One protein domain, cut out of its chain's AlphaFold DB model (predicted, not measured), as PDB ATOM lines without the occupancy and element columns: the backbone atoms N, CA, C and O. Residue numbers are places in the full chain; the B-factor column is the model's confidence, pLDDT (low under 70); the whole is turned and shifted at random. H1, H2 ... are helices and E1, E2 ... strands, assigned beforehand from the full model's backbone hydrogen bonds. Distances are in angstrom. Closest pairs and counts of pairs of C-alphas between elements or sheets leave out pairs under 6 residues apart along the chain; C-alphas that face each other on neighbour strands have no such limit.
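This is residues 6 to 75 of the 101 residues of the protein "PD-(D/E)XK nuclease superfamily protein" of Bacteroidetes bacterium ADurb.BinA245 (UniProt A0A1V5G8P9). A loose, open assembly has helix H1 in the middle, the small two-stranded hairpin E1 E2 along one side of it, and helix H2 crossing it on another side at nearly a right angle. The hairpin's tip, residues 38 to 43, and the far end of H2 with the tail after it, residues 67 to 73, stick out free. The printed part has 70 residues, with two named helices and two named strands in the order H1, E1, E2, H2; the strands are antiparallel and the class is mostly helix. The whole is loose, with a radius of gyration of the C-alphas of 14.5 A and spans of 45 by 31 by 19 A.

H1, residues 6 to 25, and E1, residues 32 to 35, come closest at the C-alphas of Leu 14 and Leu 32, 6.7 A apart. E1 forms a hairpin with E2, residues 46 to 49, antiparallel at 152 degrees; N 34 and O 47 are within hydrogen-bond range at 2.9 A, and N 49 and O 32 at 2.8 A. H1 and E2 come closest at the C-alphas of Arg 11 and Ile 49, 7.4 A apart. H2, residues 53 to 71, touches H1 with residues 53 to 60 alone, and H1 touches it with residues 12 to 19 alone. Their closest C-alphas, of His 15 and Val 56, are 5.2 A apart. Their lines are about perpendicular, at 84 degrees. E1 and H2 are apart. In H1 and H2 every O i to N i+4 pair is within hydrogen-bond range.

H1 begins at C-alpha 6, (-3.204, -56.742, 10.706), and measures 28.6 A from first to last C-alpha. E1 measures 10.1 A and E2 9.8 A. H2 measures 26.6 A and ends at C-alpha 71, (-26.191, -57.093, 0.280).

The two C-alphas farthest apart, of Asn 41 and Asn 72, are 45.1 A apart. The printed part has no cut and no long link; the link from E2 to H2 is tight. The mean pLDDT of the printed part is 89.8, and no printed residue is under 70.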
ATOM      1  N   VAL A   6      -2.364 -57.415   9.710       81.69
ATOM      2  CA  VAL A   6      -3.204 -56.742  10.706       81.69
ATOM      3  C   VAL A   6      -3.042 -55.223  10.627       81.69
ATOM      4  O   VAL A   6      -4.042 -54.506  10.614       81.69
ATOM      5  N   LEU A   7      -1.809 -54.725  10.508       86.62
ATOM      6  CA  LEU A   7      -1.540 -53.292  10.396       86.62
ATOM      7  C   LEU A   7      -2.161 -52.704   9.126       86.62
ATOM      8  O   LEU A   7      -2.756 -51.632   9.185       86.62
ATOM      9  N   GLU A   8      -2.105 -53.423   8.005       85.56
ATOM     10  CA  GLU A   8      -2.754 -52.990   6.761       85.56
ATOM     11  C   GLU A   8      -4.281 -52.895   6.896       85.56
ATOM     12  O   GLU A   8      -4.897 -51.958   6.389       85.56
ATOM     13  N   LYS A   9      -4.912 -53.801   7.654       84.94
ATOM     14  CA  LYS A   9      -6.349 -53.693   7.957       84.94
ATOM     15  C   LYS A   9      -6.659 -52.441   8.771       84.94
ATOM     16  O   LYS A   9      -7.606 -51.732   8.435       84.94
ATOM     17  N   TYR A  10      -5.867 -52.149   9.803       90.44
ATOM     18  CA  TYR A  10      -6.039 -50.922  10.583       90.44
ATOM     19  C   TYR A  10      -5.808 -49.671   9.736       90.44
ATOM     20  O   TYR A  10      -6.581 -48.721   9.840       90.44
ATOM     21  N   ARG A  11      -4.812 -49.684   8.839       88.94
ATOM     22  CA  ARG A  11      -4.596 -48.598   7.875       88.94
ATOM     23  C   ARG A  11      -5.837 -48.365   7.023       88.94
ATOM     24  O   ARG A  11      -6.304 -47.231   6.974       88.94
ATOM     25  N   TYR A  12      -6.406 -49.404   6.409       88.06
ATOM     26  CA  TYR A  12      -7.626 -49.253   5.610       88.06
ATOM     27  C   TYR A  12      -8.804 -48.718   6.432       88.06
ATOM     28  O   TYR A  12      -9.467 -47.780   5.996       88.06
ATOM     29  N   GLN A  13      -9.037 -49.252   7.635       89.69
ATOM     30  CA  GLN A  13     -10.113 -48.779   8.514       89.69
ATOM     31  C   GLN A  13      -9.969 -47.295   8.864       89.69
ATOM     32  O   GLN A  13     -10.935 -46.539   8.754       89.69
ATOM     33  N   LEU A  14      -8.763 -46.860   9.241       92.69
ATOM     34  CA  LEU A  14      -8.510 -45.463   9.585       92.69
ATOM     35  C   LEU A  14      -8.752 -44.525   8.399       92.69
ATOM     36  O   LEU A  14      -9.331 -43.462   8.595       92.69
ATOM     37  N   HIS A  15      -8.382 -44.921   7.177       91.31
ATOM     38  CA  HIS A  15      -8.638 -44.114   5.978       91.31
ATOM     39  C   HIS A  15     -10.134 -44.006   5.656       91.31
ATOM     40  O   HIS A  15     -10.597 -42.924   5.294       91.31
ATOM     41  N   VAL A  16     -10.915 -45.075   5.859       89.56
ATOM     42  CA  VAL A  16     -12.383 -45.011   5.735       89.56
ATOM     43  C   VAL A  16     -12.972 -44.033   6.754       89.56
ATOM     44  O   VAL A  16     -13.784 -43.185   6.391       89.56
ATOM     45  N   TYR A  17     -12.550 -44.093   8.021       90.50
ATOM     46  CA  TYR A  17     -13.039 -43.159   9.041       90.50
ATOM     47  C   TYR A  17     -12.641 -41.715   8.759       90.50
ATOM     48  O   TYR A  17     -13.473 -40.817   8.887       90.50
ATOM     49  N   ALA A  18     -11.398 -41.495   8.335       90.62
ATOM     50  CA  ALA A  18     -10.901 -40.186   7.939       90.62
ATOM     51  C   ALA A  18     -11.768 -39.582   6.827       90.62
ATOM     52  O   ALA A  18     -12.184 -38.430   6.927       90.62
ATOM     53  N   HIS A  19     -12.118 -40.389   5.820       88.50
ATOM     54  CA  HIS A  19     -13.000 -39.981   4.734       88.50
ATOM     55  C   HIS A  19     -14.417 -39.648   5.218       88.50
ATOM     56  O   HIS A  19     -14.926 -38.576   4.910       88.50
ATOM     57  N   ILE A  20     -15.029 -40.496   6.053       89.31
ATOM     58  CA  ILE A  20     -16.367 -40.232   6.615       89.31
ATOM     59  C   ILE A  20     -16.391 -38.912   7.403       89.31
ATOM     60  O   ILE A  20     -17.350 -38.145   7.304       89.31
ATOM     61  N   LEU A  21     -15.351 -38.641   8.197       91.00
ATOM     62  CA  LEU A  21     -15.238 -37.397   8.958       91.00
ATOM     63  C   LEU A  21     -15.011 -36.192   8.041       91.00
ATOM     64  O   LEU A  21     -15.643 -35.157   8.260       91.00
ATOM     65  N   LYS A  22     -14.169 -36.333   7.009       90.31
ATOM     66  CA  LYS A  22     -13.948 -35.298   5.995       90.31
ATOM     67  C   LYS A  22     -15.252 -34.921   5.301       90.31
ATOM     68  O   LYS A  22     -15.602 -33.748   5.301       90.31
ATOM     69  N   GLU A  23     -16.019 -35.897   4.819       90.12
ATOM     70  CA  GLU A  23     -17.306 -35.657   4.155       90.12
ATOM     71  C   GLU A  23     -18.336 -35.022   5.098       90.12
ATOM     72  O   GLU A  23     -19.031 -34.069   4.740       90.12
ATOM     73  N   ARG A  24     -18.416 -35.505   6.343       93.88
ATOM     74  CA  ARG A  24     -19.381 -34.997   7.327       93.88
ATOM     75  C   ARG A  24     -19.082 -33.569   7.779       93.88
ATOM     76  O   ARG A  24     -20.013 -32.794   7.981       93.88
ATOM     77  N   TYR A  25     -17.812 -33.251   8.019       94.12
ATOM     78  CA  TYR A  25     -17.405 -32.005   8.675       94.12
ATOM     79  C   TYR A  25     -16.687 -31.019   7.752       94.12
ATOM     80  O   TYR A  25     -16.391 -29.912   8.197       94.12
ATOM     81  N   GLN A  26     -16.420 -31.398   6.499       91.19
ATOM     82  CA  GLN A  26     -15.701 -30.599   5.500       91.19
ATOM     83  C   GLN A  26     -14.326 -30.135   6.007       91.19
ATOM     84  O   GLN A  26     -13.928 -28.984   5.842       91.19
ATOM     85  N   LYS A  27     -13.611 -31.042   6.687       87.88
ATOM     86  CA  LYS A  27     -12.272 -30.809   7.247       87.88
ATOM     87  C   LYS A  27     -11.311 -31.895   6.804       87.88
ATOM     88  O   LYS A  27     -11.635 -33.077   6.905       87.88
ATOM     89  N   ASP A  28     -10.116 -31.496   6.389       84.94
ATOM     90  CA  ASP A  28      -9.081 -32.447   6.010       84.94
ATOM     91  C   ASP A  28      -8.449 -33.113   7.245       84.94
ATOM     92  O   ASP A  28      -8.041 -32.426   8.187       84.94
ATOM     93  N   PRO A  29      -8.371 -34.453   7.273       85.31
ATOM     94  CA  PRO A  29      -7.678 -35.182   8.322       85.31
ATOM     95  C   PRO A  29      -6.165 -34.990   8.167       85.31
ATOM     96  O   PRO A  29      -5.581 -35.348   7.150       85.31
ATOM     97  N   GLU A  30      -5.526 -34.436   9.195       82.19
ATOM     98  CA  GLU A  30      -4.083 -34.172   9.167       82.19
ATOM     99  C   GLU A  30      -3.265 -35.419   9.533       82.19
ATOM    100  O   GLU A  30      -2.242 -35.707   8.914       82.19
ATOM    101  N   ARG A  31      -3.712 -36.173  10.548       87.50
ATOM    102  CA  ARG A  31      -3.000 -37.332  11.105       87.50
ATOM    103  C   ARG A  31      -3.975 -38.394  11.584       87.50
ATOM    104  O   ARG A  31      -5.052 -38.075  12.088       87.50
ATOM    105  N   LEU A  32      -3.570 -39.654  11.469       92.19
ATOM    106  CA  LEU A  32      -4.313 -40.803  11.970       92.19
ATOM    107  C   LEU A  32      -3.500 -41.472  13.075       92.19
ATOM    108  O   LEU A  32      -2.274 -41.498  13.016       92.19
ATOM    109  N   TYR A  33      -4.177 -42.041  14.067       92.88
ATOM    110  CA  TYR A  33      -3.506 -42.689  15.188       92.88
ATOM    111  C   TYR A  33      -4.101 -44.061  15.483       92.88
ATOM    112  O   TYR A  33      -5.316 -44.250  15.426       92.88
ATOM    113  N   ILE A  34      -3.232 -44.998  15.853       93.38
ATOM    114  CA  ILE A  34      -3.594 -46.246  16.528       93.38
ATOM    115  C   ILE A  34      -3.105 -46.133  17.967       93.38
ATOM    116  O   ILE A  34      -1.948 -45.781  18.205       93.38
ATOM    117  N   TYR A  35      -3.985 -46.436  18.918       93.38
ATOM    118  CA  TYR A  35      -3.640 -46.496  20.333       93.38
ATOM    119  C   TYR A  35      -3.649 -47.949  20.817       93.38
ATOM    120  O   TYR A  35      -4.704 -48.584  20.875       93.38
ATOM    121  N   TRP A  36      -2.475 -48.480  21.151       93.06
ATOM    122  CA  TRP A  36      -2.282 -49.846  21.632       93.06
ATOM    123  C   TRP A  36      -2.574 -49.922  23.129       93.06
ATOM    124  O   TRP A  36      -1.722 -49.653  23.966       93.06
ATOM    125  N   THR A  37      -3.800 -50.299  23.477       92.19
ATOM    126  CA  THR A  37      -4.291 -50.310  24.868       92.19
ATOM    127  C   THR A  37      -3.615 -51.338  25.776       92.19
ATOM    128  O   THR A  37      -3.686 -51.199  26.992       92.19
ATOM    129  N   ALA A  38      -2.978 -52.359  25.199       92.38
ATOM    130  CA  ALA A  38      -2.217 -53.369  25.930       92.38
ATOM    131  C   ALA A  38      -0.734 -52.997  26.124       92.38
ATOM    132  O   ALA A  38      -0.016 -53.744  26.779       92.38
ATOM    133  N   GLU A  39      -0.268 -51.889  25.539       94.06
ATOM    134  CA  GLU A  39       1.113 -51.430  25.698       94.06
ATOM    135  C   GLU A  39       1.288 -50.746  27.060       94.06
ATOM    136  O   GLU A  39       0.606 -49.767  27.375       94.06
ATOM    137  N   GLU A  40       2.210 -51.261  27.873       92.69
ATOM    138  CA  GLU A  40       2.471 -50.753  29.221       92.69
ATOM    139  C   GLU A  40       3.201 -49.404  29.175       92.69
ATOM    140  O   GLU A  40       2.940 -48.512  29.992       92.69
ATOM    141  N   ASN A  41       4.095 -49.213  28.197       93.62
ATOM    142  CA  ASN A  41       4.792 -47.948  28.032       93.62
ATOM    143  C   ASN A  41       3.961 -46.955  27.214       93.62
ATOM    144  O   ASN A  41       3.892 -47.004  25.987       93.62
ATOM    145  N   ARG A  42       3.427 -45.933  27.889       87.88
ATOM    146  CA  ARG A  42       2.646 -44.861  27.250       87.88
ATOM    147  C   ARG A  42       3.342 -44.207  26.047       87.88
ATOM    148  O   ARG A  42       2.645 -43.742  25.147       87.88
ATOM    149  N   LYS A  43       4.678 -44.124  26.035       89.81
ATOM    150  CA  LYS A  43       5.428 -43.522  24.916       89.81
ATOM    151  C   LYS A  43       5.356 -44.355  23.634       89.81
ATOM    152  O   LYS A  43       5.423 -43.770  22.559       89.81
ATOM    153  N   ASP A  44       5.163 -45.664  23.761       90.81
ATOM    154  CA  ASP A  44       5.117 -46.615  22.646       90.81
ATOM    155  C   ASP A  44       3.668 -46.982  22.267       90.81
ATOM    156  O   ASP A  44       3.401 -47.496  21.181       90.81
ATOM    157  N   ALA A  45       2.705 -46.647  23.133       93.06
ATOM    158  CA  ALA A  45       1.288 -46.943  22.940       93.06
ATOM    159  C   ALA A  45       0.637 -46.166  21.782       93.06
ATOM    160  O   ALA A  45      -0.414 -46.579  21.294       93.06
ATOM    161  N   LEU A  46       1.215 -45.043  21.341       94.31
ATOM    162  CA  LEU A  46       0.656 -44.216  20.271       94.31
ATOM    163  C   LEU A  46       1.462 -44.376  18.980       94.31
ATOM    164  O   LEU A  46       2.606 -43.938  18.890       94.31
ATOM    165  N   MET A  47       0.832 -44.947  17.957       92.75
ATOM    166  CA  MET A  47       1.402 -45.057  16.616       92.75
ATOM    167  C   MET A  47       0.729 -44.061  15.674       92.75
ATOM    168  O   MET A  47      -0.486 -44.114  15.476       92.75
ATOM    169  N   GLU A  48       1.525 -43.182  15.065       92.94
ATOM    170  CA  GLU A  48       1.068 -42.272  14.013       92.94
ATOM    171  C   GLU A  48       1.040 -42.983  12.654       92.94
ATOM    172  O   GLU A  48       1.965 -43.702  12.268       92.94
ATOM    173  N   ILE A  49      -0.049 -42.774  11.923       90.50
ATOM    174  CA  ILE A  49      -0.270 -43.261  10.571       90.50
ATOM    175  C   ILE A  49      -0.489 -42.038   9.683       90.50
ATOM    176  O   ILE A  49      -1.416 -41.253   9.893       90.50
ATOM    177  N   ASN A  50       0.361 -41.894   8.667       87.50
ATOM    178  CA  ASN A  50       0.201 -40.841   7.671       87.50
ATOM    179  C   ASN A  50      -1.102 -41.050   6.898       87.50
ATOM    180  O   ASN A  50      -1.388 -42.166   6.452       87.50
ATOM    181  N   TYR A  51      -1.856 -39.969   6.731       85.81
ATOM    182  CA  TYR A  51      -3.008 -39.943   5.847       85.81
ATOM    183  C   TYR A  51      -2.546 -39.898   4.384       85.81
ATOM    184  O   TYR A  51      -1.685 -39.094   4.025       85.81
ATOM    185  N   ASP A  52      -3.124 -40.754   3.545       86.38
ATOM    186  CA  ASP A  52      -2.931 -40.748   2.095       86.38
ATOM    187  C   ASP A  52      -4.289 -40.879   1.394       86.38
ATOM    188  O   ASP A  52      -5.003 -41.874   1.534       86.38
ATOM    189  N   GLU A  53      -4.649 -39.875   0.601       82.56
ATOM    190  CA  GLU A  53      -5.909 -39.851  -0.142       82.56
ATOM    191  C   GLU A  53      -6.016 -41.001  -1.161       82.56
ATOM    192  O   GLU A  53      -7.104 -41.527  -1.394       82.56
ATOM    193  N   LYS A  54      -4.894 -41.499  -1.696       83.88
ATOM    194  CA  LYS A  54      -4.902 -42.681  -2.577       83.88
ATOM    195  C   LYS A  54      -5.343 -43.939  -1.834       83.88
ATOM    196  O   LYS A  54      -5.998 -44.811  -2.410       83.88
ATOM    197  N   LEU A  55      -5.000 -44.037  -0.549       85.06
ATOM    198  CA  LEU A  55      -5.443 -45.138   0.298       85.06
ATOM    199  C   LEU A  55      -6.924 -45.019   0.644       85.06
ATOM    200  O   LEU A  55      -7.558 -46.056   0.808       85.06
ATOM    201  N   VAL A  56      -7.497 -43.812   0.680       84.62
ATOM    202  CA  VAL A  56      -8.948 -43.621   0.847       84.62
ATOM    203  C   VAL A  56      -9.717 -44.243  -0.310       84.62
ATOM    204  O   VAL A  56     -10.626 -45.035  -0.073       84.62
ATOM    205  N   GLU A  57      -9.334 -43.951  -1.555       85.62
ATOM    206  CA  GLU A  57     -10.010 -44.518  -2.726       85.62
ATOM    207  C   GLU A  57      -9.911 -46.055  -2.738       85.62
ATOM    208  O   GLU A  57     -10.900 -46.756  -2.968       85.62
ATOM    209  N   ALA A  58      -8.728 -46.599  -2.436       87.00
ATOM    210  CA  ALA A  58      -8.524 -48.042  -2.329       87.00
ATOM    211  C   ALA A  58      -9.345 -48.666  -1.183       87.00
ATOM    212  O   ALA A  58      -9.947 -49.727  -1.368       87.00
ATOM    213  N   ALA A  59      -9.404 -48.003  -0.024       84.81
ATOM    214  CA  ALA A  59     -10.190 -48.444   1.123       84.81
ATOM    215  C   ALA A  59     -11.691 -48.445   0.808       84.81
ATOM    216  O   ALA A  59     -12.377 -49.413   1.130       84.81
ATOM    217  N   GLY A  60     -12.179 -47.401   0.131       85.62
ATOM    218  CA  GLY A  60     -13.563 -47.282  -0.326       85.62
ATOM    219  C   GLY A  60     -13.942 -48.398  -1.295       85.62
ATOM    220  O   GLY A  60     -14.899 -49.124  -1.051       85.62
ATOM    221  N   LYS A  61     -13.125 -48.646  -2.327       88.19
ATOM    222  CA  LYS A  61     -13.351 -49.761  -3.269       88.19
ATOM    223  C   LYS A  61     -13.371 -51.121  -2.573       88.19
ATOM    224  O   LYS A  61     -14.178 -51.987  -2.918       88.19
ATOM    225  N   HIS A  62     -12.474 -51.331  -1.607       86.31
ATOM    226  CA  HIS A  62     -12.458 -52.559  -0.818       86.31
ATOM    227  C   HIS A  62     -13.736 -52.701   0.020       86.31
ATOM    228  O   HIS A  62     -14.360 -53.762   0.008       86.31
ATOM    229  N   PHE A  63     -14.149 -51.625   0.692       87.00
ATOM    230  CA  PHE A  63     -15.380 -51.573   1.472       87.00
ATOM    231  C   PHE A  63     -16.615 -51.871   0.610       87.00
ATOM    232  O   PHE A  63     -17.392 -52.761   0.954       87.00
ATOM    233  N   ASP A  64     -16.755 -51.211  -0.542       90.12
ATOM    234  CA  ASP A  64     -17.880 -51.392  -1.464       90.12
ATOM    235  C   ASP A  64     -17.976 -52.831  -1.978       90.12
ATOM    236  O   ASP A  64     -19.065 -53.399  -2.060       90.12
ATOM    237  N   SER A  65     -16.832 -53.449  -2.287       91.62
ATOM    238  CA  SER A  65     -16.764 -54.856  -2.692       91.62
ATOM    239  C   SER A  65     -17.336 -55.781  -1.611       91.62
ATOM    240  O   SER A  65     -18.186 -56.626  -1.898       91.62
ATOM    241  N   VAL A  66     -16.932 -55.579  -0.352       89.81
ATOM    242  CA  VAL A  66     -17.429 -56.363   0.789       89.81
ATOM    243  C   VAL A  66     -18.918 -56.103   1.032       89.81
ATOM    244  O   VAL A  66     -19.689 -57.054   1.173       89.81
ATOM    245  N   ALA A  67     -19.346 -54.839   1.031       92.69
ATOM    246  CA  ALA A  67     -20.743 -54.459   1.220       92.69
ATOM    247  C   ALA A  67     -21.646 -55.067   0.138       92.69
ATOM    248  O   ALA A  67     -22.710 -55.606   0.446       92.69
ATOM    249  N   LYS A  68     -21.196 -55.064  -1.122       95.81
ATOM    250  CA  LYS A  68     -21.912 -55.678  -2.243       95.81
ATOM    251  C   LYS A  68     -22.101 -57.183  -2.049       95.81
ATOM    252  O   LYS A  68     -23.196 -57.679  -2.313       95.81
ATOM    253  N   CYS A  69     -21.087 -57.905  -1.567       94.00
ATOM    254  CA  CYS A  69     -21.229 -59.324  -1.227       94.00
ATOM    255  C   CYS A  69     -22.299 -59.534  -0.145       94.00
ATOM    256  O   CYS A  69     -23.197 -60.354  -0.323       94.00
ATOM    257  N   ILE A  70     -22.262 -58.741   0.933       93.88
ATOM    258  CA  ILE A  70     -23.225 -58.835   2.044       93.88
ATOM    259  C   ILE A  70     -24.658 -58.567   1.565       93.88
ATOM    260  O   ILE A  70     -25.557 -59.358   1.851       93.88
ATOM    261  N   ILE A  71     -24.872 -57.485   0.808       97.00
ATOM    262  CA  ILE A  71     -26.191 -57.093   0.280       97.00
ATOM    263  C   ILE A  71     -26.763 -58.186  -0.629       97.00
ATOM    264  O   ILE A  71     -27.940 -58.531  -0.520       97.00
ATOM    265  N   ASN A  72     -25.923 -58.778  -1.479       96.94
ATOM    266  CA  ASN A  72     -26.321 -59.858  -2.381       96.94
ATOM    267  C   ASN A  72     -26.403 -61.231  -1.700       96.94
ATOM    268  O   ASN A  72     -26.733 -62.212  -2.363       96.94
ATOM    269  N   LYS A  73     -26.106 -61.318  -0.396       94.25
ATOM    270  CA  LYS A  73     -25.987 -62.576   0.356       94.25
ATOM    271  C   LYS A  73     -24.970 -63.554  -0.259       94.25
ATOM    272  O   LYS A  73     -25.103 -64.767  -0.099       94.25
ATOM    273  N   ASP A  74     -23.955 -63.031  -0.950       92.06
ATOM    274  CA  ASP A  74     -22.803 -63.797  -1.429       92.06
ATOM    275  C   ASP A  74     -21.839 -64.016  -0.255       92.06
ATOM    276  O   ASP A  74     -20.968 -63.195   0.035       92.06
ATOM    277  N   PHE A  75     -22.042 -65.126   0.453       87.81
ATOM    278  CA  PHE A  75     -21.206 -65.563   1.575       87.81
ATOM    279  C   PHE A  75     -20.268 -66.714   1.186       87.81
ATOM    280  O   PHE A  75     -19.787 -67.450   2.052       87.81
TER     281      PHE A  75